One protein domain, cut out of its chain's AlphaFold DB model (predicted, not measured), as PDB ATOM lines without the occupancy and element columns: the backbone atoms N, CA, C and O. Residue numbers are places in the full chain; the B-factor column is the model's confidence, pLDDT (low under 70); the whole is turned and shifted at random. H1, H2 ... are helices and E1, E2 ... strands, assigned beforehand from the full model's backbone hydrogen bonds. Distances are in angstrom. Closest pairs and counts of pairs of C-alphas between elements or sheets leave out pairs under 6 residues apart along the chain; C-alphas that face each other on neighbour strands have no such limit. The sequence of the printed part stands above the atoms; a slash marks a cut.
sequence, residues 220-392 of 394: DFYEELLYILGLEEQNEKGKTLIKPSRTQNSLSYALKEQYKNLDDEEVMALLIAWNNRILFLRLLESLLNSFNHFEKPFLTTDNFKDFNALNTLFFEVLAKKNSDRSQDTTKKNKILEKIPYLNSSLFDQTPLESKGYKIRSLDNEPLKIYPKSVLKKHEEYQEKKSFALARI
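What this domain is: This is residues 220 to 392 of the 394 residues of the protein "Putative type II DNA modification enzyme (Methyltransferase) 1" of Helicobacter pylori Hp H-1 (UniProt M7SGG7). One long helix, H3, runs through the middle as a spine, with H1 and H2 following each other nearly in line beside its first part and H4 crossing it on the way to a small corner of H5 and H6. The hairpin E1 E2 and the H5 region lie at opposite ends of the longest axis, while the short strand pair E3 E4 and the small helices H8 and H9 make another edge. The printed part has 173 residues with nine named helices and four named strands, in the order H1 E1 E2 H2 H3 H4 H5 H6 H7 E3 H8 H9 E4, and is mostly helix. Both two-stranded sheets, E1 - E2 and E3 - E4, are antiparallel. The whole is compact, with a radius of gyration of the C-alphas of 17.0 A and spans of 53 by 43 by 28 A.

How they stand to each other: H1, residues 220 to 229, precedes the hairpin of E1, residues 231 to 236, and E2, residues 239 to 244, where N 234 and O 241 are 2.8 A apart, within hydrogen-bond range. H2, residues 251 to 258, only just touches H1, with 3 pairs of C-alphas within 8 A, the closest those of Leu 229 and Leu 251 at 4.9 A; the tilt is a shallow 4 degrees, the same way. H3, residues 264 to 290, touches H2 with residues 267 to 271 alone, at a steep tilt of 50 degrees, opposite ways; the closest C-alphas are those of Ser 252 and Leu 271, 6.9 A apart. H4, residues 307 to 318, is close to H3 but not clearly touching, the closest C-alphas being those of Arg 277 and Phe 314, 7.6 A apart. H5, residues 327 to 332, forms a helical hairpin with H4, which it only just touches, with 3 pairs within 8 A, the closest the C-alphas of Glu 316 and Thr 329 at 7.0 A. H6, residues 335 to 338, and H5 touch only at the corner, and only just, with 3 pairs within 8 A; the closest C-alphas are those of Thr 330 and Glu 337, 5.8 A apart. H7, residues 351 to 355, is close to H3 but not clearly touching, at 7.4 A between the C-alphas of Leu 270 and Leu 352. E3, residues 366 to 368, pairs with E4, residues 386 to 388, where N 367 and O 387 are 2.7 A apart; between them, H8, residues 374 to 377, and H9, residues 379 to 382, touch only at the corner, and only just, with 3 pairs within 8 A, the closest the C-alphas of Lys 376 and Gln 382 at 5.0 A. Every O i to N i+4 pair is within hydrogen-bond range in H1, H2, H5 and H7, against 22 of 23 in H3 and 6 of 8 in H4; H6, H8 and H9 are too short for such a pair.

Where its parts are: H1 begins at C-alpha 220, (-27.552, -10.805, -40.231), and is 14.3 A long; E1 and E2 measure 15.3 A and 16.0 A. H3 runs 39.1 A from C-alpha 264 at (-21.124, -34.507, -34.216) to C-alpha 290 at (-5.621, -3.250, -51.945), and H4 is 15.1 A long. E4 ends at C-alpha 388, (-24.589, -24.460, -55.132).

The domain as a whole: The two C-alphas farthest apart, those of Lys 237 and Gln 327, are 55.2 A apart. The printed part has no cut, and its long links are H3 to H4, with 16 residues, and H6 to H7, with 12. The mean pLDDT of the printed part is 87.2, and residues 389 to 392 are under 70.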
ATOM      1  N   ASP A 220     -26.988 -10.259 -38.996       82.69
ATOM      2  CA  ASP A 220     -27.552 -10.805 -40.231       82.69
ATOM      3  C   ASP A 220     -26.529 -11.687 -40.961       82.69
ATOM      4  O   ASP A 220     -26.863 -12.795 -41.378       82.69
ATOM      5  N   PHE A 221     -25.267 -11.245 -41.035       84.31
ATOM      6  CA  PHE A 221     -24.175 -12.053 -41.596       84.31
ATOM      7  C   PHE A 221     -23.953 -13.341 -40.797       84.31
ATOM      8  O   PHE A 221     -23.777 -14.406 -41.375       84.31
ATOM      9  N   TYR A 222     -23.969 -13.262 -39.469       86.62
ATOM     10  CA  TYR A 222     -23.771 -14.425 -38.610       86.62
ATOM     11  C   TYR A 222     -24.909 -15.440 -38.698       86.62
ATOM     12  O   TYR A 222     -24.645 -16.635 -38.819       86.62
ATOM     13  N   GLU A 223     -26.162 -14.980 -38.686       89.81
ATOM     14  CA  GLU A 223     -27.323 -15.851 -38.876       89.81
ATOM     15  C   GLU A 223     -27.267 -16.551 -40.246       89.81
ATOM     16  O   GLU A 223     -27.535 -17.750 -40.340       89.81
ATOM     17  N   GLU A 224     -26.870 -15.832 -41.303       91.12
ATOM     18  CA  GLU A 224     -26.677 -16.406 -42.638       91.12
ATOM     19  C   GLU A 224     -25.491 -17.385 -42.687       91.12
ATOM     20  O   GLU A 224     -25.597 -18.452 -43.293       91.12
ATOM     21  N   LEU A 225     -24.386 -17.085 -42.001       91.38
ATOM     22  CA  LEU A 225     -23.227 -17.970 -41.915       91.38
ATOM     23  C   LEU A 225     -23.587 -19.296 -41.236       91.38
ATOM     24  O   LEU A 225     -23.280 -20.363 -41.770       91.38
ATOM     25  N   LEU A 226     -24.279 -19.247 -40.094       93.25
ATOM     26  CA  LEU A 226     -24.783 -20.447 -39.424       93.25
ATOM     27  C   LEU A 226     -25.708 -21.246 -40.349       93.25
ATOM     28  O   LEU A 226     -25.561 -22.462 -40.470       93.25
ATOM     29  N   TYR A 227     -26.598 -20.563 -41.073       93.94
ATOM     30  CA  TYR A 227     -27.485 -21.196 -42.043       93.94
ATOM     31  C   TYR A 227     -26.721 -21.954 -43.145       93.94
ATOM     32  O   TYR A 227     -27.054 -23.108 -43.424       93.94
ATOM     33  N   ILE A 228     -25.679 -21.348 -43.727       92.31
ATOM     34  CA  ILE A 228     -24.824 -21.969 -44.755       92.31
ATOM     35  C   ILE A 228     -24.084 -23.188 -44.198       92.31
ATOM     36  O   ILE A 228     -24.016 -24.239 -44.847       92.31
ATOM     37  N   LEU A 229     -23.557 -23.070 -42.978       93.44
ATOM     38  CA  LEU A 229     -22.863 -24.163 -42.302       93.44
ATOM     39  C   LEU A 229     -23.807 -25.302 -41.906       93.44
ATOM     40  O   LEU A 229     -23.338 -26.421 -41.724       93.44
ATOM     41  N   GLY A 230     -25.118 -25.061 -41.821       94.25
ATOM     42  CA  GLY A 230     -26.084 -26.043 -41.327       94.25
ATOM     43  C   GLY A 230     -26.097 -26.111 -39.805       94.25
ATOM     44  O   GLY A 230     -26.176 -27.195 -39.229       94.25
ATOM     45  N   LEU A 231     -25.965 -24.951 -39.166       94.81
ATOM     46  CA  LEU A 231     -25.918 -24.750 -37.725       94.81
ATOM     47  C   LEU A 231     -27.005 -23.754 -37.297       94.81
ATOM     48  O   LEU A 231     -27.501 -22.966 -38.103       94.81
ATOM     49  N   GLU A 232     -27.379 -23.785 -36.023       92.69
ATOM     50  CA  GLU A 232     -28.311 -22.836 -35.412       92.69
ATOM     51  C   GLU A 232     -27.975 -22.598 -33.935       92.69
ATOM     52  O   GLU A 232     -27.390 -23.456 -33.268       92.69
ATOM     53  N   GLU A 233     -28.356 -21.430 -33.419       91.31
ATOM     54  CA  GLU A 233     -28.285 -21.148 -31.987       91.31
ATOM     55  C   GLU A 233     -29.490 -21.739 -31.258       91.31
ATOM     56  O   GLU A 233     -30.643 -21.486 -31.605       91.31
ATOM     57  N   GLN A 234     -29.221 -22.482 -30.190       88.25
ATOM     58  CA  GLN A 234     -30.228 -22.992 -29.273       88.25
ATOM     59  C   GLN A 234     -29.927 -22.515 -27.853       88.25
ATOM     60  O   GLN A 234     -28.803 -22.623 -27.364       88.25
ATOM     61  N   ASN A 235     -30.948 -21.997 -27.173       86.44
ATOM     62  CA  ASN A 235     -30.835 -21.573 -25.783       86.44
ATOM     63  C   ASN A 235     -31.209 -22.727 -24.853       86.44
ATOM     64  O   ASN A 235     -32.379 -23.088 -24.735       86.44
ATOM     65  N   GLU A 236     -30.224 -23.272 -24.143       84.19
ATOM     66  CA  GLU A 236     -30.427 -24.304 -23.127       84.19
ATOM     67  C   GLU A 236     -30.023 -23.772 -21.752       84.19
ATOM     68  O   GLU A 236     -28.865 -23.440 -21.505       84.19
ATOM     69  N   LYS A 237     -30.994 -23.687 -20.830       81.25
ATOM     70  CA  LYS A 237     -30.779 -23.269 -19.427       81.25
ATOM     71  C   LYS A 237     -29.991 -21.951 -19.286       81.25
ATOM     72  O   LYS A 237     -29.136 -21.826 -18.414       81.25
ATOM     73  N   GLY A 238     -30.270 -20.975 -20.153       80.19
ATOM     74  CA  GLY A 238     -29.612 -19.661 -20.141       80.19
ATOM     75  C   GLY A 238     -28.224 -19.620 -20.793       80.19
ATOM     76  O   GLY A 238     -27.571 -18.584 -20.730       80.19
ATOM     77  N   LYS A 239     -27.771 -20.712 -21.427       81.75
ATOM     78  CA  LYS A 239     -26.574 -20.738 -22.278       81.75
ATOM     79  C   LYS A 239     -26.979 -20.878 -23.742       81.75
ATOM     80  O   LYS A 239     -27.770 -21.758 -24.079       81.75
ATOM     81  N   THR A 240     -26.415 -20.037 -24.600       85.44
ATOM     82  CA  THR A 240     -26.548 -20.160 -26.055       85.44
ATOM     83  C   THR A 240     -25.521 -21.171 -26.557       85.44
ATOM     84  O   THR A 240     -24.326 -21.025 -26.303       85.44
ATOM     85  N   LEU A 241     -25.994 -22.223 -27.219       87.69
ATOM     86  CA  LEU A 241     -25.179 -23.282 -27.807       87.69
ATOM     87  C   LEU A 241     -25.392 -23.300 -29.318       87.69
ATOM     88  O   LEU A 241     -26.518 -23.146 -29.784       87.69
ATOM     89  N   ILE A 242     -24.323 -23.537 -30.072       89.81
ATOM     90  CA  ILE A 242     -24.404 -23.759 -31.517       89.81
ATOM     91  C   ILE A 242     -24.570 -25.259 -31.745       89.81
ATOM     92  O   ILE A 242     -23.737 -26.045 -31.292       89.81
ATOM     93  N   LYS A 243     -25.645 -25.657 -32.428       90.56
ATOM     94  CA  LYS A 243     -25.946 -27.063 -32.729       90.56
ATOM     95  C   LYS A 243     -26.232 -27.268 -34.218       90.56
ATOM     96  O   LYS A 243     -26.594 -26.307 -34.898       90.56
ATOM     97  N   PRO A 244     -26.088 -28.500 -34.739       90.75
ATOM     98  CA  PRO A 244     -26.512 -28.826 -36.095       90.75
ATOM     99  C   PRO A 244     -27.991 -28.499 -36.320       90.75
ATOM    100  O   PRO A 244     -28.846 -28.888 -35.523       90.75
ATOM    101  N   SER A 245     -28.291 -27.816 -37.420       91.69
ATOM    102  CA  SER A 245     -29.658 -27.549 -37.858       91.69
ATOM    103  C   SER A 245     -30.157 -28.650 -38.801       91.69
ATOM    104  O   SER A 245     -29.437 -29.584 -39.160       91.69
ATOM    105  N   ARG A 246     -31.421 -28.547 -39.231       89.50
ATOM    106  CA  ARG A 246     -32.026 -29.443 -40.238       89.50
ATOM    107  C   ARG A 246     -31.975 -28.870 -41.659       89.50
ATOM    108  O   ARG A 246     -32.751 -29.290 -42.518       89.50
ATOM    109  N   THR A 247     -31.109 -27.888 -41.913       92.69
ATOM    110  CA  THR A 247     -31.000 -27.238 -43.224       92.69
ATOM    111  C   THR A 247     -30.446 -28.213 -44.262       92.69
ATOM    112  O   THR A 247     -29.255 -28.530 -44.259       92.69
ATOM    113  N   GLN A 248     -31.309 -28.668 -45.171       91.38
ATOM    114  CA  GLN A 248     -30.912 -29.495 -46.312       91.38
ATOM    115  C   GLN A 248     -29.928 -28.753 -47.215       91.38
ATOM    116  O   GLN A 248     -30.031 -27.536 -47.383       91.38
ATOM    117  N   ASN A 249     -28.995 -29.499 -47.809       91.56
ATOM    118  CA  ASN A 249     -27.959 -28.987 -48.710       91.56
ATOM    119  C   ASN A 249     -27.056 -27.911 -48.078       91.56
ATOM    120  O   ASN A 249     -26.427 -27.140 -48.792       91.56
ATOM    121  N   SER A 250     -26.999 -27.833 -46.745       93.31
ATOM    122  CA  SER A 250     -25.977 -27.071 -46.021       93.31
ATOM    123  C   SER A 250     -24.642 -27.820 -46.004       93.31
ATOM    124  O   SER A 250     -24.585 -29.009 -46.333       93.31
ATOM    125  N   LEU A 251     -23.560 -27.156 -45.585       92.00
ATOM    126  CA  LEU A 251     -22.246 -27.802 -45.518       92.00
ATOM    127  C   LEU A 251     -22.237 -28.989 -44.537       92.00
ATOM    128  O   LEU A 251     -21.725 -30.053 -44.877       92.00
ATOM    129  N   SER A 252     -22.856 -28.838 -43.359       93.81
ATOM    130  CA  SER A 252     -23.027 -29.924 -42.381       93.81
ATOM    131  C   SER A 252     -23.845 -31.084 -42.951       93.81
ATOM    132  O   SER A 252     -23.473 -32.246 -42.786       93.81
ATOM    133  N   TYR A 253     -24.925 -30.780 -43.681       93.00
ATOM    134  CA  TYR A 253     -25.755 -31.793 -44.333       93.00
ATOM    135  C   TYR A 253     -24.957 -32.599 -45.367       93.00
ATOM    136  O   TYR A 253     -24.927 -33.824 -45.292       93.00
ATOM    137  N   ALA A 254     -24.257 -31.920 -46.283       92.44
ATOM    138  CA  ALA A 254     -23.438 -32.573 -47.306       92.44
ATOM    139  C   ALA A 254     -22.337 -33.449 -46.685       92.44
ATOM    140  O   ALA A 254     -22.060 -34.551 -47.155       92.44
ATOM    141  N   LEU A 255     -21.735 -32.974 -45.592       92.75
ATOM    142  CA  LEU A 255     -20.703 -33.694 -44.856       92.75
ATOM    143  C   LEU A 255     -21.251 -34.988 -44.237       92.75
ATOM    144  O   LEU A 255     -20.643 -36.043 -44.414       92.75
ATOM    145  N   LYS A 256     -22.412 -34.933 -43.574       92.50
ATOM    146  CA  LYS A 256     -23.052 -36.111 -42.962       92.50
ATOM    147  C   LYS A 256     -23.547 -37.132 -43.989       92.50
ATOM    148  O   LYS A 256     -23.447 -38.331 -43.737       92.50
ATOM    149  N   GLU A 257     -24.034 -36.680 -45.143       92.38
ATOM    150  CA  GLU A 257     -24.438 -37.578 -46.233       92.38
ATOM    151  C   GLU A 257     -23.235 -38.328 -46.822       92.38
ATOM    152  O   GLU A 257     -23.295 -39.546 -47.020       92.38
ATOM    153  N   GLN A 258     -22.121 -37.619 -47.036       94.00
ATOM    154  CA  GLN A 258     -20.898 -38.195 -47.589       94.00
ATOM    155  C   GLN A 258     -20.160 -39.100 -46.590       94.00
ATOM    156  O   GLN A 258     -19.586 -40.123 -46.974       94.00
ATOM    157  N   TYR A 259     -20.160 -38.737 -45.306       94.38
ATOM    158  CA  TYR A 259     -19.380 -39.392 -44.257       94.38
ATOM    159  C   TYR A 259     -20.267 -39.828 -43.088       94.38
ATOM    160  O   TYR A 259     -20.306 -39.205 -42.029       94.38
ATOM    161  N   LYS A 260     -20.952 -40.962 -43.270       91.50
ATOM    162  CA  LYS A 260     -21.937 -41.504 -42.312       91.50
ATOM    163  C   LYS A 260     -21.353 -41.993 -40.981       91.50
ATOM    164  O   LYS A 260     -22.107 -42.364 -40.089       91.50
ATOM    165  N   ASN A 261     -20.029 -42.071 -40.875       92.81
ATOM    166  CA  ASN A 261     -19.314 -42.599 -39.716       92.81
ATOM    167  C   ASN A 261     -18.704 -41.519 -38.810       92.81
ATOM    168  O   ASN A 261     -18.026 -41.891 -37.859       92.81
ATOM    169  N   LEU A 262     -18.901 -40.234 -39.117       93.12
ATOM    170  CA  LEU A 262     -18.428 -39.132 -38.281       93.12
ATOM    171  C   LEU A 262     -19.434 -38.822 -37.172       93.12
ATOM    172  O   LEU A 262     -20.642 -38.774 -37.422       93.12
ATOM    173  N   ASP A 263     -18.932 -38.575 -35.965       92.00
ATOM    174  CA  ASP A 263     -19.749 -38.037 -34.877       92.00
ATOM    175  C   ASP A 263     -19.930 -36.509 -34.987       92.00
ATOM    176  O   ASP A 263     -19.308 -35.836 -35.813       92.00
ATOM    177  N   ASP A 264     -20.816 -35.940 -34.166       89.12
ATOM    178  CA  ASP A 264     -21.124 -34.507 -34.216       89.12
ATOM    179  C   ASP A 264     -19.913 -33.609 -33.894       89.12
ATOM    180  O   ASP A 264     -19.830 -32.496 -34.422       89.12
ATOM    181  N   GLU A 265     -18.962 -34.067 -33.071       91.50
ATOM    182  CA  GLU A 265     -17.752 -33.304 -32.738       91.50
ATOM    183  C   GLU A 265     -16.777 -33.281 -33.919       91.50
ATOM    184  O   GLU A 265     -16.245 -32.223 -34.266       91.50
ATOM    185  N   GLU A 266     -16.586 -34.416 -34.592       95.25
ATOM    186  CA  GLU A 266     -15.754 -34.521 -35.789       95.25
ATOM    187  C   GLU A 266     -16.336 -33.715 -36.960       95.25
ATOM    188  O   GLU A 266     -15.596 -33.018 -37.665       95.25
ATOM    189  N   VAL A 267     -17.665 -33.746 -37.141       94.00
ATOM    190  CA  VAL A 267     -18.359 -32.885 -38.112       94.00
ATOM    191  C   VAL A 267     -18.106 -31.414 -37.792       94.00
ATOM    192  O   VAL A 267     -17.705 -30.654 -38.676       94.00
ATOM    193  N   MET A 268     -18.282 -31.001 -36.533       93.25
ATOM    194  CA  MET A 268     -18.024 -29.623 -36.111       93.25
ATOM    195  C   MET A 268     -16.566 -29.210 -36.329       93.25
ATOM    196  O   MET A 268     -16.312 -28.105 -36.812       93.25
ATOM    197  N   ALA A 269     -15.603 -30.088 -36.046       95.00
ATOM    198  CA  ALA A 269     -14.186 -29.813 -36.260       95.00
ATOM    199  C   ALA A 269     -13.862 -29.548 -37.741       95.00
ATOM    200  O   ALA A 269     -13.145 -28.593 -38.057       95.00
ATOM    201  N   LEU A 270     -14.421 -30.348 -38.659       95.75
ATOM    202  CA  LEU A 270     -14.271 -30.132 -40.101       95.75
ATOM    203  C   LEU A 270     -14.959 -28.843 -40.564       95.75
ATOM    204  O   LEU A 270     -14.349 -28.067 -41.301       95.75
ATOM    205  N   LEU A 271     -16.183 -28.576 -40.096       94.62
ATOM    206  CA  LEU A 271     -16.908 -27.343 -40.416       94.62
ATOM    207  C   LEU A 271     -16.125 -26.105 -39.990       94.62
ATOM    208  O   LEU A 271     -15.974 -25.184 -40.786       94.62
ATOM    209  N   ILE A 272     -15.584 -26.091 -38.770       91.81
ATOM    210  CA  ILE A 272     -14.778 -24.978 -38.262       91.81
ATOM    211  C   ILE A 272     -13.520 -24.796 -39.114       91.81
ATOM    212  O   ILE A 272     -13.232 -23.681 -39.550       91.81
ATOM    213  N   ALA A 273     -12.783 -25.875 -39.395       94.12
ATOM    214  CA  ALA A 273     -11.559 -25.802 -40.190       94.12
ATOM    215  C   ALA A 273     -11.822 -25.264 -41.607       94.12
ATOM    216  O   ALA A 273     -11.121 -24.364 -42.077       94.12
ATOM    217  N   TRP A 274     -12.852 -25.775 -42.284       94.06
ATOM    218  CA  TRP A 274     -13.211 -25.343 -43.634       94.06
ATOM    219  C   TRP A 274     -13.783 -23.931 -43.658       94.06
ATOM    220  O   TRP A 274     -13.373 -23.135 -44.501       94.06
ATOM    221  N   ASN A 275     -14.652 -23.586 -42.708       92.25
ATOM    222  CA  ASN A 275     -15.201 -22.242 -42.583       92.25
ATOM    223  C   ASN A 275     -14.095 -21.206 -42.361       92.25
ATOM    224  O   ASN A 275     -14.046 -20.199 -43.060       92.25
ATOM    225  N   ASN A 276     -13.152 -21.480 -41.457       92.00
ATOM    226  CA  ASN A 276     -12.033 -20.577 -41.194       92.00
ATOM    227  C   ASN A 276     -11.185 -20.338 -42.448       92.00
ATOM    228  O   ASN A 276     -10.784 -19.206 -42.711       92.00
ATOM    229  N   ARG A 277     -10.948 -21.376 -43.260       93.38
ATOM    230  CA  ARG A 277     -10.251 -21.227 -44.545       93.38
ATOM    231  C   ARG A 277     -11.051 -20.391 -45.538       93.38
ATOM    232  O   ARG A 277     -10.468 -19.516 -46.164       93.38
ATOM    233  N   ILE A 278     -12.360 -20.624 -45.664       89.50
ATOM    234  CA  ILE A 278     -13.242 -19.856 -46.560       89.50
ATOM    235  C   ILE A 278     -13.276 -18.378 -46.155       89.50
ATOM    236  O   ILE A 278     -13.047 -17.510 -46.997       89.50
ATOM    237  N   LEU A 279     -13.482 -18.079 -44.871       87.62
ATOM    238  CA  LEU A 279     -13.467 -16.709 -44.353       87.62
ATOM    239  C   LEU A 279     -12.108 -16.039 -44.581       87.62
ATOM    240  O   LEU A 279     -12.039 -14.877 -44.985       87.62
ATOM    241  N   PHE A 280     -11.018 -16.786 -44.395       91.19
ATOM    242  CA  PHE A 280      -9.680 -16.288 -44.678       91.19
ATOM    243  C   PHE A 280      -9.500 -15.912 -46.157       91.19
ATOM    244  O   PHE A 280      -8.837 -14.916 -46.447       91.19
ATOM    245  N   LEU A 281     -10.104 -16.644 -47.103       90.38
ATOM    246  CA  LEU A 281     -10.026 -16.284 -48.523       90.38
ATOM    247  C   LEU A 281     -10.558 -14.869 -48.784       90.38
ATOM    248  O   LEU A 281      -9.952 -14.137 -49.564       90.38
ATOM    249  N   ARG A 282     -11.639 -14.450 -48.111       85.81
ATOM    250  CA  ARG A 282     -12.184 -13.089 -48.262       85.81
ATOM    251  C   ARG A 282     -11.242 -12.014 -47.739       85.81
ATOM    252  O   ARG A 282     -11.055 -10.992 -48.398       85.81
ATOM    253  N   LEU A 283     -10.598 -12.270 -46.604       86.94
ATOM    254  CA  LEU A 283      -9.557 -11.386 -46.080       86.94
ATOM    255  C   LEU A 283      -8.375 -11.288 -47.053       86.94
ATOM    256  O   LEU A 283      -7.894 -10.192 -47.339       86.94
ATOM    257  N   LEU A 284      -7.946 -12.425 -47.606       90.50
ATOM    258  CA  LEU A 284      -6.868 -12.490 -48.588       90.50
ATOM    259  C   LEU A 284      -7.210 -11.716 -49.865       90.50
ATOM    260  O   LEU A 284      -6.380 -10.962 -50.362       90.50
ATOM    261  N   GLU A 285      -8.417 -11.880 -50.397       89.25
ATOM    262  CA  GLU A 285      -8.871 -11.159 -51.586       89.25
ATOM    263  C   GLU A 285      -8.922  -9.650 -51.359       89.25
ATOM    264  O   GLU A 285      -8.404  -8.896 -52.180       89.25
ATOM    265  N   SER A 286      -9.464  -9.207 -50.222       83.88
ATOM    266  CA  SER A 286      -9.465  -7.790 -49.851       83.88
ATOM    267  C   SER A 286      -8.042  -7.222 -49.789       83.88
ATOM    268  O   SER A 286      -7.766  -6.171 -50.374       83.88
ATOM    269  N   LEU A 287      -7.114  -7.955 -49.164       85.75
ATOM    270  CA  LEU A 287      -5.710  -7.566 -49.076       85.75
ATOM    271  C   LEU A 287      -5.057  -7.478 -50.461       85.75
ATOM    272  O   LEU A 287      -4.429  -6.473 -50.780       85.75
ATOM    273  N   LEU A 288      -5.217  -8.493 -51.308       88.56
ATOM    274  CA  LEU A 288      -4.615  -8.511 -52.644       88.56
ATOM    275  C   LEU A 288      -5.198  -7.424 -53.558       88.56
ATOM    276  O   LEU A 288      -4.456  -6.795 -54.313       88.56
ATOM    277  N   ASN A 289      -6.496  -7.136 -53.442       83.62
ATOM    278  CA  ASN A 289      -7.131  -6.033 -54.159       83.62
ATOM    279  C   ASN A 289      -6.574  -4.672 -53.719       83.62
ATOM    280  O   ASN A 289      -6.382  -3.802 -54.561       83.62
ATOM    281  N   SER A 290      -6.237  -4.496 -52.434       82.88
ATOM    282  CA  SER A 290      -5.621  -3.250 -51.945       82.88
ATOM    283  C   SER A 290      -4.258  -2.947 -52.588       82.88
ATOM    284  O   SER A 290      -3.860  -1.787 -52.680       82.88
ATOM    285  N   PHE A 291      -3.575  -3.976 -53.097       86.88
ATOM    286  CA  PHE A 291      -2.314  -3.854 -53.830       86.88
ATOM    287  C   PHE A 291      -2.488  -3.842 -55.356       86.88
ATOM    288  O   PHE A 291      -1.494  -3.920 -56.074       86.88
ATOM    289  N   ASN A 292      -3.724  -3.770 -55.871       87.44
ATOM    290  CA  ASN A 292      -4.039  -3.931 -57.296       87.44
ATOM    291  C   ASN A 292      -3.429  -5.212 -57.899       87.44
ATOM    292  O   ASN A 292      -3.037  -5.247 -59.065       87.44
ATOM    293  N   HIS A 293      -3.319  -6.275 -57.093       87.69
ATOM    294  CA  HIS A 293      -2.674  -7.525 -57.502       87.69
ATOM    295  C   HIS A 293      -3.481  -8.276 -58.570       87.69
ATOM    296  O   HIS A 293      -2.931  -9.016 -59.389       87.69
ATOM    297  N   PHE A 294      -4.798  -8.060 -58.585       85.94
ATOM    298  CA  PHE A 294      -5.702  -8.539 -59.619       85.94
ATOM    299  C   PHE A 294      -6.514  -7.383 -60.211       85.94
ATOM    300  O   PHE A 294      -6.968  -6.505 -59.486       85.94
ATOM    301  N   GLU A 295      -6.760  -7.428 -61.524       83.12
ATOM    302  CA  GLU A 295      -7.688  -6.502 -62.196       83.12
ATOM    303  C   GLU A 295      -9.151  -6.750 -61.797       83.12
ATOM    304  O   GLU A 295      -9.986  -5.851 -61.866       83.12
ATOM    305  N   LYS A 296      -9.473  -7.990 -61.416       83.06
ATOM    306  CA  LYS A 296     -10.805  -8.434 -60.994       83.06
ATOM    307  C   LYS A 296     -10.684  -9.354 -59.777       83.06
ATOM    308  O   LYS A 296      -9.677 -10.056 -59.682       83.06
ATOM    309  N   PRO A 297     -11.705  -9.419 -58.904       83.69
ATOM    310  CA  PRO A 297     -11.759 -10.393 -57.812       83.69
ATOM    311  C   PRO A 297     -11.472 -11.814 -58.313       83.69
ATOM    312  O   PRO A 297     -11.896 -12.188 -59.410       83.69
ATOM    313  N   PHE A 298     -10.737 -12.602 -57.529       86.81
ATOM    314  CA  PHE A 298     -10.358 -13.958 -57.923       86.81
ATOM    315  C   PHE A 298     -11.344 -15.008 -57.397       86.81
ATOM    316  O   PHE A 298     -11.519 -16.041 -58.045       86.81
ATOM    317  N   LEU A 299     -12.037 -14.740 -56.286       86.38
ATOM    318  CA  LEU A 299     -13.074 -15.591 -55.700       86.38
ATOM    319  C   LEU A 299     -14.400 -15.426 -56.446       86.38
ATOM    320  O   LEU A 299     -15.378 -14.881 -55.931       86.38
ATOM    321  N   THR A 300     -14.415 -15.901 -57.686       84.31
ATOM    322  CA  THR A 300     -15.597 -15.911 -58.549       84.31
ATOM    323  C   THR A 300     -16.092 -17.332 -58.774       84.31
ATOM    324  O   THR A 300     -15.329 -18.302 -58.720       84.31
ATOM    325  N   THR A 301     -17.378 -17.451 -59.097       78.69
ATOM    326  CA  THR A 301     -18.016 -18.724 -59.455       78.69
ATOM    327  C   THR A 301     -17.445 -19.334 -60.738       78.69
ATOM    328  O   THR A 301     -17.551 -20.544 -60.935       78.69
ATOM    329  N   ASP A 302     -16.793 -18.531 -61.583       81.81
ATOM    330  CA  ASP A 302     -16.065 -19.003 -62.762       81.81
ATOM    331  C   ASP A 302     -14.741 -19.681 -62.395       81.81
ATOM    332  O   ASP A 302     -14.382 -20.698 -62.993       81.81
ATOM    333  N   ASN A 303     -14.033 -19.140 -61.397       83.62
ATOM    334  CA  ASN A 303     -12.737 -19.648 -60.955       83.62
ATOM    335  C   ASN A 303     -12.859 -20.846 -60.007       83.62
ATOM    336  O   ASN A 303     -12.046 -21.770 -60.094       83.62
ATOM    337  N   PHE A 304     -13.868 -20.847 -59.132       85.56
ATOM    338  CA  PHE A 304     -14.099 -21.885 -58.124       85.56
ATOM    339  C   PHE A 304     -15.532 -22.413 -58.233       85.56
ATOM    340  O   PHE A 304     -16.465 -21.897 -57.625       85.56
ATOM    341  N   LYS A 305     -15.711 -23.440 -59.072       83.19
ATOM    342  CA  LYS A 305     -17.036 -23.969 -59.442       83.19
ATOM    343  C   LYS A 305     -17.600 -24.990 -58.457       83.19
ATOM    344  O   LYS A 305     -18.822 -25.153 -58.411       83.19
ATOM    345  N   ASP A 306     -16.725 -25.693 -57.747       87.44
ATOM    346  CA  ASP A 306     -17.030 -26.841 -56.898       87.44
ATOM    347  C   ASP A 306     -16.036 -26.963 -55.727       87.44
ATOM    348  O   ASP A 306     -15.039 -26.235 -55.629       87.44
ATOM    349  N   PHE A 307     -16.300 -27.908 -54.824       90.50
ATOM    350  CA  PHE A 307     -15.435 -28.158 -53.675       90.50
ATOM    351  C   PHE A 307     -14.068 -28.742 -54.041       90.50
ATOM    352  O   PHE A 307     -13.122 -28.631 -53.259       90.50
ATOM    353  N   ASN A 308     -13.911 -29.333 -55.227       90.44
ATOM    354  CA  ASN A 308     -12.616 -29.811 -55.696       90.44
ATOM    355  C   ASN A 308     -11.693 -28.639 -56.078       90.44
ATOM    356  O   ASN A 308     -10.495 -28.668 -55.773       90.44
ATOM    357  N   ALA A 309     -12.245 -27.575 -56.663       89.50
ATOM    358  CA  ALA A 309     -11.530 -26.325 -56.899       89.50
ATOM    359  C   ALA A 309     -11.089 -25.675 -55.575       89.50
ATOM    360  O   ALA A 309      -9.923 -25.298 -55.445       89.50
ATOM    361  N   LEU A 310     -11.969 -25.630 -54.566       90.31
ATOM    362  CA  LEU A 310     -11.625 -25.132 -53.225       90.31
ATOM    363  C   LEU A 310     -10.549 -25.986 -52.542       90.31
ATOM    364  O   LEU A 310      -9.575 -25.456 -52.016       90.31
ATOM    365  N   ASN A 311     -10.664 -27.313 -52.609       92.62
ATOM    366  CA  ASN A 311      -9.652 -28.219 -52.071       92.62
ATOM    367  C   ASN A 311      -8.283 -28.005 -52.734       92.62
ATOM    368  O   ASN A 311      -7.255 -28.019 -52.061       92.62
ATOM    369  N   THR A 312      -8.267 -27.808 -54.056       92.06
ATOM    370  CA  THR A 312      -7.041 -27.498 -54.803       92.06
ATOM    371  C   THR A 312      -6.448 -26.170 -54.329       92.06
ATOM    372  O   THR A 312      -5.252 -26.097 -54.058       92.06
ATOM    373  N   LEU A 313      -7.275 -25.137 -54.156       92.06
ATOM    374  CA  LEU A 313      -6.829 -23.847 -53.633       92.06
ATOM    375  C   LEU A 313      -6.201 -23.979 -52.238       92.06
ATOM    376  O   LEU A 313      -5.116 -23.451 -52.007       92.06
ATOM    377  N   PHE A 314      -6.837 -24.709 -51.323       93.38
ATOM    378  CA  PHE A 314      -6.333 -24.867 -49.959       93.38
ATOM    379  C   PHE A 314      -4.989 -25.595 -49.918       93.38
ATOM    380  O   PHE A 314      -4.019 -25.060 -49.387       93.38
ATOM    381  N   PHE A 315      -4.905 -26.784 -50.516       93.00
ATOM    382  CA  PHE A 315      -3.779 -27.690 -50.263       93.00
ATOM    383  C   PHE A 315      -2.703 -27.697 -51.347       93.00
ATOM    384  O   PHE A 315      -1.566 -28.082 -51.083       93.00
ATOM    385  N   GLU A 316      -3.033 -27.270 -52.563       91.50
ATOM    386  CA  GLU A 316      -2.095 -27.282 -53.691       91.50
ATOM    387  C   GLU A 316      -1.598 -25.882 -54.064       91.50
ATOM    388  O   GLU A 316      -0.628 -25.762 -54.811       91.50
ATOM    389  N   VAL A 317      -2.235 -24.827 -53.542       92.19
ATOM    390  CA  VAL A 317      -1.878 -23.432 -53.832       92.19
ATOM    391  C   VAL A 317      -1.473 -22.697 -52.556       92.19
ATOM    392  O   VAL A 317      -0.330 -22.258 -52.449       92.19
ATOM    393  N   LEU A 318      -2.364 -22.585 -51.569       93.00
ATOM    394  CA  LEU A 318      -2.115 -21.780 -50.366       93.00
ATOM    395  C   LEU A 318      -1.165 -22.458 -49.368       93.00
ATOM    396  O   LEU A 318      -0.397 -21.762 -48.703       93.00
ATOM    397  N   ALA A 319      -1.157 -23.793 -49.322       92.06
ATOM    398  CA  ALA A 319      -0.254 -24.587 -48.485       92.06
ATOM    399  C   ALA A 319       1.138 -24.839 -49.102       92.06
ATOM    400  O   ALA A 319       2.017 -25.364 -48.421       92.06
ATOM    401  N   LYS A 320       1.374 -24.479 -50.375       90.75
ATOM    402  CA  LYS A 320       2.627 -24.791 -51.089       90.75
ATOM    403  C   LYS A 320       3.286 -23.557 -51.692       90.75
ATOM    404  O   LYS A 320       2.618 -22.709 -52.289       90.75
ATOM    405  N   LYS A 321       4.620 -23.496 -51.602       89.88
ATOM    406  CA  LYS A 321       5.431 -22.492 -52.306       89.88
ATOM    407  C   LYS A 321       5.227 -22.623 -53.808       89.88
ATOM    408  O   LYS A 321       5.053 -23.729 -54.305       89.88
ATOM    409  N   ASN A 322       5.327 -21.512 -54.537       86.12
ATOM    410  CA  ASN A 322       5.125 -21.494 -55.990       86.12
ATOM    411  C   ASN A 322       6.023 -22.499 -56.737       86.12
ATOM    412  O   ASN A 322       5.569 -23.088 -57.712       86.12
ATOM    413  N   SER A 323       7.253 -22.723 -56.261       86.88
ATOM    414  CA  SER A 323       8.196 -23.711 -56.810       86.88
ATOM    415  C   SER A 323       7.735 -25.163 -56.665       86.88
ATOM    416  O   SER A 323       8.131 -26.006 -57.461       86.88
ATOM    417  N   ASP A 324       6.905 -25.445 -55.663       88.19
ATOM    418  CA  ASP A 324       6.529 -26.800 -55.250       88.19
ATOM    419  C   ASP A 324       5.132 -27.179 -55.778       88.19
ATOM    420  O   ASP A 324       4.621 -28.272 -55.515       88.19
ATOM    421  N   ARG A 325       4.478 -26.263 -56.507       89.31
ATOM    422  CA  ARG A 325       3.157 -26.482 -57.106       89.31
ATOM    423  C   ARG A 325       3.291 -27.348 -58.354       89.31
ATOM    424  O   ARG A 325       4.159 -27.124 -59.195       89.31
ATOM    425  N   SER A 326       2.395 -28.322 -58.502       83.56
ATOM    426  CA  SER A 326       2.383 -29.169 -59.698       83.56
ATOM    427  C   SER A 326       2.019 -28.358 -60.948       83.56
ATOM    428  O   SER A 326       1.184 -27.450 -60.886       83.56
ATOM    429  N   GLN A 327       2.591 -28.723 -62.100       78.69
ATOM    430  CA  GLN A 327       2.228 -28.101 -63.379       78.69
ATOM    431  C   GLN A 327       0.746 -28.305 -63.727       78.69
ATOM    432  O   GLN A 327       0.148 -27.466 -64.395       78.69
ATOM    433  N   ASP A 328       0.133 -29.399 -63.276       77.50
ATOM    434  CA  ASP A 328      -1.288 -29.660 -63.513       77.50
ATOM    435  C   ASP A 328      -2.183 -28.711 -62.705       77.50
ATOM    436  O   ASP A 328      -3.244 -28.304 -63.180       77.50
ATOM    437  N   THR A 329      -1.746 -28.310 -61.508       76.38
ATOM    438  CA  THR A 329      -2.449 -27.326 -60.673       76.38
ATOM    439  C   THR A 329      -2.494 -25.965 -61.363       76.38
ATOM    440  O   THR A 329      -3.550 -25.340 -61.423       76.38
ATOM    441  N   THR A 330      -1.371 -25.512 -61.921       70.69
ATOM    442  CA  THR A 330      -1.264 -24.183 -62.541       70.69
ATOM    443  C   THR A 330      -1.887 -24.124 -63.938       70.69
ATOM    444  O   THR A 330      -2.534 -23.136 -64.281       70.69
ATOM    445  N   LYS A 331      -1.822 -25.218 -64.712       70.62
ATOM    446  CA  LYS A 331      -2.491 -25.330 -66.024       70.62
ATOM    447  C   LYS A 331      -4.018 -25.271 -65.934       70.62
ATOM    448  O   LYS A 331      -4.652 -24.784 -66.869       70.62
ATOM    449  N   LYS A 332      -4.616 -25.757 -64.839       72.69
ATOM    450  CA  LYS A 332      -6.080 -25.786 -64.662       72.69
ATOM    451  C   LYS A 332      -6.699 -24.397 -64.582       72.69
ATOM    452  O   LYS A 332      -7.775 -24.183 -65.132       72.69
ATOM    453  N   ASN A 333      -6.046 -23.467 -63.892       77.12
ATOM    454  CA  ASN A 333      -6.518 -22.095 -63.800       77.12
ATOM    455  C   ASN A 333      -5.332 -21.147 -63.581       77.12
ATOM    456  O   ASN A 333      -4.722 -21.137 -62.512       77.12
ATOM    457  N   LYS A 334      -5.060 -20.302 -64.584       82.25
ATOM    458  CA  LYS A 334      -3.972 -19.310 -64.558       82.25
ATOM    459  C   LYS A 334      -4.062 -18.355 -63.370       82.25
ATOM    460  O   LYS A 334      -3.048 -17.804 -62.953       82.25
ATOM    461  N   ILE A 335      -5.252 -18.151 -62.799       85.19
ATOM    462  CA  ILE A 335      -5.393 -17.287 -61.627       85.19
ATOM    463  C   ILE A 335      -4.659 -17.848 -60.404       85.19
ATOM    464  O   ILE A 335      -4.156 -17.072 -59.598       85.19
ATOM    465  N   LEU A 336      -4.512 -19.176 -60.303       86.88
ATOM    466  CA  LEU A 336      -3.838 -19.841 -59.184       86.88
ATOM    467  C   LEU A 336      -2.334 -19.544 -59.145       86.88
ATOM    468  O   LEU A 336      -1.744 -19.538 -58.069       86.88
ATOM    469  N   GLU A 337      -1.714 -19.255 -60.292       85.62
ATOM    470  CA  GLU A 337      -0.301 -18.852 -60.368       85.62
ATOM    471  C   GLU A 337      -0.058 -17.508 -59.679       85.62
ATOM    472  O   GLU A 337       0.980 -17.301 -59.053       85.62
ATOM    473  N   LYS A 338      -1.041 -16.607 -59.759       88.50
ATOM    474  CA  LYS A 338      -0.968 -15.271 -59.166       88.50
ATOM    475  C   LYS A 338      -1.245 -15.278 -57.662       88.50
ATOM    476  O   LYS A 338      -0.905 -14.310 -56.993       88.50
ATOM    477  N   ILE A 339      -1.846 -16.333 -57.114       90.44
ATOM    478  CA  ILE A 339      -2.157 -16.410 -55.681       90.44
ATOM    479  C   ILE A 339      -0.873 -16.740 -54.897       90.44
ATOM    480  O   ILE A 339      -0.235 -17.763 -55.180       90.44
ATOM    481  N   PRO A 340      -0.477 -15.917 -53.907       89.75
ATOM    482  CA  PRO A 340       0.754 -16.133 -53.158       89.75
ATOM    483  C   PRO A 340       0.657 -17.339 -52.218       89.75
ATOM    484  O   PRO A 340      -0.421 -17.742 -51.783       89.75
ATOM    485  N   TYR A 341       1.814 -17.904 -51.886       89.56
ATOM    486  CA  TYR A 341       1.956 -18.819 -50.757       89.56
ATOM    487  C   TYR A 341       1.906 -18.039 -49.438       89.56
ATOM    488  O   TYR A 341       2.527 -16.984 -49.331       89.56
ATOM    489  N   LEU A 342       1.193 -18.561 -48.436       84.19
ATOM    490  CA  LEU A 342       0.914 -17.824 -47.198       84.19
ATOM    491  C   LEU A 342       1.657 -18.324 -45.963       84.19
ATOM    492  O   LEU A 342       1.544 -17.692 -44.917       84.19
ATOM    493  N   ASN A 343       2.395 -19.434 -46.069       82.00
ATOM    494  CA  ASN A 343       3.107 -20.052 -44.943       82.00
ATOM    495  C   ASN A 343       2.262 -20.115 -43.655       82.00
ATOM    496  O   ASN A 343       2.717 -19.740 -42.576       82.00
ATOM    497  N   SER A 344       0.996 -20.514 -43.793       88.31
ATOM    498  CA  SER A 344       0.020 -20.507 -42.707       88.31
ATOM    499  C   SER A 344      -0.442 -21.923 -42.414       88.31
ATOM    500  O   SER A 344      -0.939 -22.606 -43.312       88.31
ATOM    501  N   SER A 345      -0.354 -22.317 -41.142       89.56
ATOM    502  CA  SER A 345      -0.826 -23.621 -40.668       89.56
ATOM    503  C   SER A 345      -2.337 -23.798 -40.802       89.56
ATOM    504  O   SER A 345      -2.844 -24.913 -40.714       89.56
ATOM    505  N   LEU A 346      -3.078 -22.715 -41.075       92.56
ATOM    506  CA  LEU A 346      -4.496 -22.782 -41.418       92.56
ATOM    507  C   LEU A 346      -4.748 -23.698 -42.624       92.56
ATOM    508  O   LEU A 346      -5.812 -24.309 -42.708       92.56
ATOM    509  N   PHE A 347      -3.793 -23.797 -43.551       94.06
ATOM    510  CA  PHE A 347      -3.900 -24.623 -44.754       94.06
ATOM    511  C   PHE A 347      -3.190 -25.976 -44.638       94.06
ATOM    512  O   PHE A 347      -3.224 -26.757 -45.590       94.06
ATOM    513  N   ASP A 348      -2.618 -26.293 -43.475       92.56
ATOM    514  CA  ASP A 348      -2.161 -27.648 -43.186       92.56
ATOM    515  C   ASP A 348      -3.372 -28.574 -43.044       92.56
ATOM    516  O   ASP A 348      -4.441 -28.172 -42.571       92.56
ATOM    517  N   GLN A 349      -3.224 -29.825 -43.482       93.25
ATOM    518  CA  GLN A 349      -4.287 -30.817 -43.345       93.25
ATOM    519  C   GLN A 349      -4.523 -31.140 -41.872       93.25
ATOM    520  O   GLN A 349      -3.593 -31.452 -41.130       93.25
ATOM    521  N   THR A 350      -5.787 -31.124 -41.458       94.88
ATOM    522  CA  THR A 350      -6.161 -31.599 -40.125       94.88
ATOM    523  C   THR A 350      -6.006 -33.125 -40.035       94.88
ATOM    524  O   THR A 350      -5.935 -33.815 -41.064       94.88
ATOM    525  N   PRO A 351      -6.000 -33.712 -38.821       95.75
ATOM    526  CA  PRO A 351      -5.988 -35.165 -38.665       95.75
ATOM    527  C   PRO A 351      -7.147 -35.864 -39.391       95.75
ATOM    528  O   PRO A 351      -6.949 -36.926 -39.975       95.75
ATOM    529  N   LEU A 352      -8.344 -35.264 -39.408       96.25
ATOM    530  CA  LEU A 352      -9.504 -35.812 -40.119       96.25
ATOM    531  C   LEU A 352      -9.304 -35.762 -41.643       96.25
ATOM    532  O   LEU A 352      -9.522 -36.747 -42.345       96.25
ATOM    533  N   GLU A 353      -8.782 -34.661 -42.174       95.69
ATOM    534  CA  GLU A 353      -8.510 -34.547 -43.613       95.69
ATOM    535  C   GLU A 353      -7.422 -35.517 -44.080       95.69
ATOM    536  O   GLU A 353      -7.516 -36.092 -45.171       95.69
ATOM    537  N   SER A 354      -6.433 -35.752 -43.215       94.06
ATOM    538  CA  SER A 354      -5.368 -36.735 -43.420       94.06
ATOM    539  C   SER A 354      -5.906 -38.172 -43.435       94.06
ATOM    540  O   SER A 354      -5.412 -39.000 -44.197       94.06
ATOM    541  N   LYS A 355      -6.967 -38.462 -42.663       94.31
ATOM    542  CA  LYS A 355      -7.694 -39.748 -42.692       94.31
ATOM    543  C   LYS A 355      -8.572 -39.932 -43.939       94.31
ATOM    544  O   LYS A 355      -9.050 -41.035 -44.177       94.31
ATOM    545  N   GLY A 356      -8.771 -38.887 -44.746       93.44
ATOM    546  CA  GLY A 356      -9.529 -38.950 -45.999       93.44
ATOM    547  C   GLY A 356     -10.851 -38.179 -46.007       93.44
ATOM    548  O   GLY A 356     -11.499 -38.138 -47.056       93.44
ATOM    549  N   TYR A 357     -11.222 -37.520 -44.906       95.44
ATOM    550  CA  TYR A 357     -12.404 -36.655 -44.829       95.44
ATOM    551  C   TYR A 357     -12.118 -35.304 -45.501       95.44
ATOM    552  O   TYR A 357     -11.731 -34.336 -44.853       95.44
ATOM    553  N   LYS A 358     -12.212 -35.254 -46.832       94.00
ATOM    554  CA  LYS A 358     -11.777 -34.117 -47.657       94.00
ATOM    555  C   LYS A 358     -12.969 -33.372 -48.238       94.00
ATOM    556  O   LYS A 358     -13.843 -33.983 -48.845       94.00
ATOM    557  N   ILE A 359     -12.919 -32.040 -48.193       92.75
ATOM    558  CA  ILE A 359     -13.981 -31.178 -48.736       92.75
ATOM    559  C   ILE A 359     -14.276 -31.459 -50.220       92.75
ATOM    560  O   ILE A 359     -15.422 -31.391 -50.641       92.75
ATOM    561  N   ARG A 360     -13.268 -31.869 -51.011       93.06
ATOM    562  CA  ARG A 360     -13.434 -32.214 -52.439       93.06
ATOM    563  C   ARG A 360     -14.455 -33.316 -52.725       93.06
ATOM    564  O   ARG A 360     -14.831 -33.476 -53.879       93.06
ATOM    565  N   SER A 361     -14.785 -34.131 -51.725       92.38
ATOM    566  CA  SER A 361     -15.685 -35.275 -51.860       92.38
ATOM    567  C   SER A 361     -17.138 -34.924 -51.563       92.38
ATOM    568  O   SER A 361     -17.979 -35.806 -51.654       92.38
ATOM    569  N   LEU A 362     -17.430 -33.680 -51.177       91.56
ATOM    570  CA  LEU A 362     -18.795 -33.237 -50.944       91.56
ATOM    571  C   LEU A 362     -19.499 -32.936 -52.266       91.56
ATOM    572  O   LEU A 362     -18.920 -32.307 -53.158       91.56
ATOM    573  N   ASP A 363     -20.772 -33.307 -52.340       84.69
ATOM    574  CA  ASP A 363     -21.643 -32.899 -53.434       84.69
ATOM    575  C   ASP A 363     -22.019 -31.420 -53.306       84.69
ATOM    576  O   ASP A 363     -22.233 -30.880 -52.218       84.69
ATOM    577  N   ASN A 364     -22.092 -30.742 -54.448       81.69
ATOM    578  CA  ASN A 364     -22.349 -29.306 -54.524       81.69
ATOM    579  C   ASN A 364     -23.832 -29.022 -54.802       81.69
ATOM    580  O   ASN A 364     -24.175 -28.326 -55.763       81.69
ATOM    581  N   GLU A 365     -24.706 -29.603 -53.981       87.69
ATOM    582  CA  GLU A 365     -26.154 -29.469 -54.133       87.69
ATOM    583  C   GLU A 365     -26.634 -28.030 -53.856       87.69
ATOM    584  O   GLU A 365     -26.040 -27.316 -53.037       87.69
ATOM    585  N   PRO A 366     -27.710 -27.556 -54.518       87.00
ATOM    586  CA  PRO A 366     -28.206 -26.201 -54.312       87.00
ATOM    587  C   PRO A 366     -28.803 -25.981 -52.911       87.00
ATOM    588  O   PRO A 366     -29.834 -26.559 -52.563       87.00
ATOM    589  N   LEU A 367     -28.221 -25.063 -52.141       89.94
ATOM    590  CA  LEU A 367     -28.759 -24.523 -50.894       89.94
ATOM    591  C   LEU A 367     -29.754 -23.395 -51.191       89.94
ATOM    592  O   LEU A 367     -29.470 -22.490 -51.978       89.94
ATOM    593  N   LYS A 368     -30.930 -23.423 -50.556       89.88
ATOM    594  CA  LYS A 368     -31.934 -22.353 -50.673       89.88
ATOM    595  C   LYS A 368     -31.363 -21.019 -50.176       89.88
ATOM    596  O   LYS A 368     -30.651 -20.987 -49.185       89.88
ATOM    597  N   ILE A 369     -31.701 -19.903 -50.826       87.19
ATOM    598  CA  ILE A 369     -31.229 -18.581 -50.378       87.19
ATOM    599  C   ILE A 369     -31.786 -18.268 -48.985       87.19
ATOM    600  O   ILE A 369     -33.000 -18.372 -48.758       87.19
ATOM    601  N   TYR A 370     -30.910 -17.828 -48.076       89.38
ATOM    602  CA  TYR A 370     -31.306 -17.410 -46.735       89.38
ATOM    603  C   TYR A 370     -32.351 -16.278 -46.810       89.38
ATOM    604  O   TYR A 370     -32.189 -15.332 -47.589       89.38
ATOM    605  N   PRO A 371     -33.460 -16.332 -46.045       86.88
ATOM    606  CA  PRO A 371     -34.554 -15.381 -46.208       86.88
ATOM    607  C   PRO A 371     -34.162 -13.907 -46.102       86.88
ATOM    608  O   PRO A 371     -34.746 -13.114 -46.841       86.88
ATOM    609  N   LYS A 372     -33.184 -13.578 -45.246       85.44
ATOM    610  CA  LYS A 372     -32.672 -12.217 -45.020       85.44
ATOM    611  C   LYS A 372     -31.343 -11.931 -45.737       85.44
ATOM    612  O   LYS A 372     -30.691 -10.946 -45.416       85.44
ATOM    613  N   SER A 373     -30.933 -12.789 -46.672       85.31
ATOM    614  CA  SER A 373     -29.667 -12.633 -47.393       85.31
ATOM    615  C   SER A 373     -29.571 -11.270 -48.077       85.31
ATOM    616  O   SER A 373     -30.526 -10.831 -48.731       85.31
ATOM    617  N   VAL A 374     -28.392 -10.645 -48.006       81.31
ATOM    618  CA  VAL A 374     -28.080  -9.410 -48.749       81.31
ATOM    619  C   VAL A 374     -28.241  -9.617 -50.254       81.31
ATOM    620  O   VAL A 374     -28.629  -8.682 -50.954       81.31
ATOM    621  N   LEU A 375     -28.047 -10.845 -50.752       80.50
ATOM    622  CA  LEU A 375     -28.202 -11.168 -52.170       80.50
ATOM    623  C   LEU A 375     -29.579 -10.764 -52.700       80.50
ATOM    624  O   LEU A 375     -29.669 -10.233 -53.799       80.50
ATOM    625  N   LYS A 376     -30.645 -10.893 -51.901       80.62
ATOM    626  CA  LYS A 376     -32.004 -10.508 -52.314       80.62
ATOM    627  C   LYS A 376     -32.182  -9.014 -52.596       80.62
ATOM    628  O   LYS A 376     -33.188  -8.635 -53.189       80.62
ATOM    629  N   LYS A 377     -31.241  -8.159 -52.181       79.44
ATOM    630  CA  LYS A 377     -31.246  -6.733 -52.535       79.44
ATOM    631  C   LYS A 377     -30.883  -6.500 -54.007       79.44
ATOM    632  O   LYS A 377     -31.236  -5.457 -54.543       79.44
ATOM    633  N   HIS A 378     -30.224  -7.453 -54.667       76.12
ATOM    634  CA  HIS A 378     -29.870  -7.359 -56.082       76.12
ATOM    635  C   HIS A 378     -30.934  -8.037 -56.953       76.12
ATOM    636  O   HIS A 378     -31.295  -9.190 -56.709       76.12
ATOM    637  N   GLU A 379     -31.403  -7.339 -57.990       74.38
ATOM    638  CA  GLU A 379     -32.461  -7.815 -58.900       74.38
ATOM    639  C   GLU A 379     -32.167  -9.216 -59.467       74.38
ATOM    640  O   GLU A 379     -33.045 -10.075 -59.485       74.38
ATOM    641  N   GLU A 380     -30.905  -9.503 -59.807       74.00
ATOM    642  CA  GLU A 380     -30.462 -10.796 -60.358       74.00
ATOM    643  C   GLU A 380     -30.659 -12.012 -59.428       74.00
ATOM    644  O   GLU A 380     -30.578 -13.166 -59.868       74.00
ATOM    645  N   TYR A 381     -30.884 -11.767 -58.136       72.56
ATOM    646  CA  TYR A 381     -31.044 -12.791 -57.106       72.56
ATOM    647  C   TYR A 381     -32.435 -12.795 -56.471       72.56
ATOM    648  O   TYR A 381     -32.733 -13.713 -55.709       72.56
ATOM    649  N   GLN A 382     -33.302 -11.834 -56.802       71.88
ATOM    650  CA  GLN A 382     -34.676 -11.793 -56.292       71.88
ATOM    651  C   GLN A 382     -35.505 -12.993 -56.776       71.88
ATOM    652  O   GLN A 382     -36.288 -13.552 -56.007       71.88
ATOM    653  N   GLU A 383     -35.290 -13.432 -58.020       72.12
ATOM    654  CA  GLU A 383     -35.991 -14.581 -58.610       72.12
ATOM    655  C   GLU A 383     -35.282 -15.927 -58.376       72.12
ATOM    656  O   GLU A 383     -35.893 -16.994 -58.517       72.12
ATOM    657  N   LYS A 384     -33.994 -15.914 -57.996       73.25
ATOM    658  CA  LYS A 384     -33.246 -17.151 -57.730       73.25
ATOM    659  C   LYS A 384     -33.683 -17.758 -56.400       73.25
ATOM    660  O   LYS A 384     -33.861 -17.072 -55.400       73.25
ATOM    661  N   LYS A 385     -33.861 -19.081 -56.381       74.81
ATOM    662  CA  LYS A 385     -34.338 -19.814 -55.192       74.81
ATOM    663  C   LYS A 385     -33.220 -20.502 -54.414       74.81
ATOM    664  O   LYS A 385     -33.377 -20.711 -53.211       74.81
ATOM    665  N   SER A 386     -32.110 -20.841 -55.068       76.50
ATOM    666  CA  SER A 386     -30.994 -21.580 -54.473       76.50
ATOM    667  C   SER A 386     -29.675 -21.369 -55.228       76.50
ATOM    668  O   SER A 386     -29.681 -20.957 -56.390       76.50
ATOM    669  N   PHE A 387     -28.552 -21.682 -54.571       76.31
ATOM    670  CA  PHE A 387     -27.207 -21.725 -55.155       76.31
ATOM    671  C   PHE A 387     -26.442 -22.948 -54.689       76.31
ATOM    672  O   PHE A 387     -26.593 -23.384 -53.555       76.31
ATOM    673  N   ALA A 388     -25.559 -23.456 -55.541       74.06
ATOM    674  CA  ALA A 388     -24.589 -24.460 -55.132       74.06
ATOM    675  C   ALA A 388     -23.667 -23.884 -54.034       74.06
ATOM    676  O   ALA A 388     -23.181 -22.762 -54.188       74.06
ATOM    677  N   LEU A 389     -23.424 -24.630 -52.950       68.44
ATOM    678  CA  LEU A 389     -22.637 -24.184 -51.786       68.44
ATOM    679  C   LEU A 389     -21.269 -23.592 -52.163       68.44
ATOM    680  O   LEU A 389     -20.887 -22.536 -51.668       68.44
ATOM    681  N   ALA A 390     -20.547 -24.231 -53.085       62.09
ATOM    682  CA  ALA A 390     -19.232 -23.759 -53.526       62.09
ATOM    683  C   ALA A 390     -19.292 -22.452 -54.344       62.09
ATOM    684  O   ALA A 390     -18.255 -21.866 -54.641       62.09
ATOM    685  N   ARG A 391     -20.496 -22.008 -54.728       66.44
ATOM    686  CA  ARG A 391     -20.755 -20.794 -55.511       66.44
ATOM    687  C   ARG A 391     -21.399 -19.678 -54.696       66.44
ATOM    688  O   ARG A 391     -21.802 -18.681 -55.292       66.44
ATOM    689  N   ILE A 392     -21.532 -19.840 -53.379       60.03
ATOM    690  CA  ILE A 392     -22.072 -18.781 -52.530       60.03
ATOM    691  C   ILE A 392     -21.133 -17.569 -52.630       60.03
ATOM    692  O   ILE A 392     -19.944 -17.692 -52.321       60.03
TER     693      ILE A 392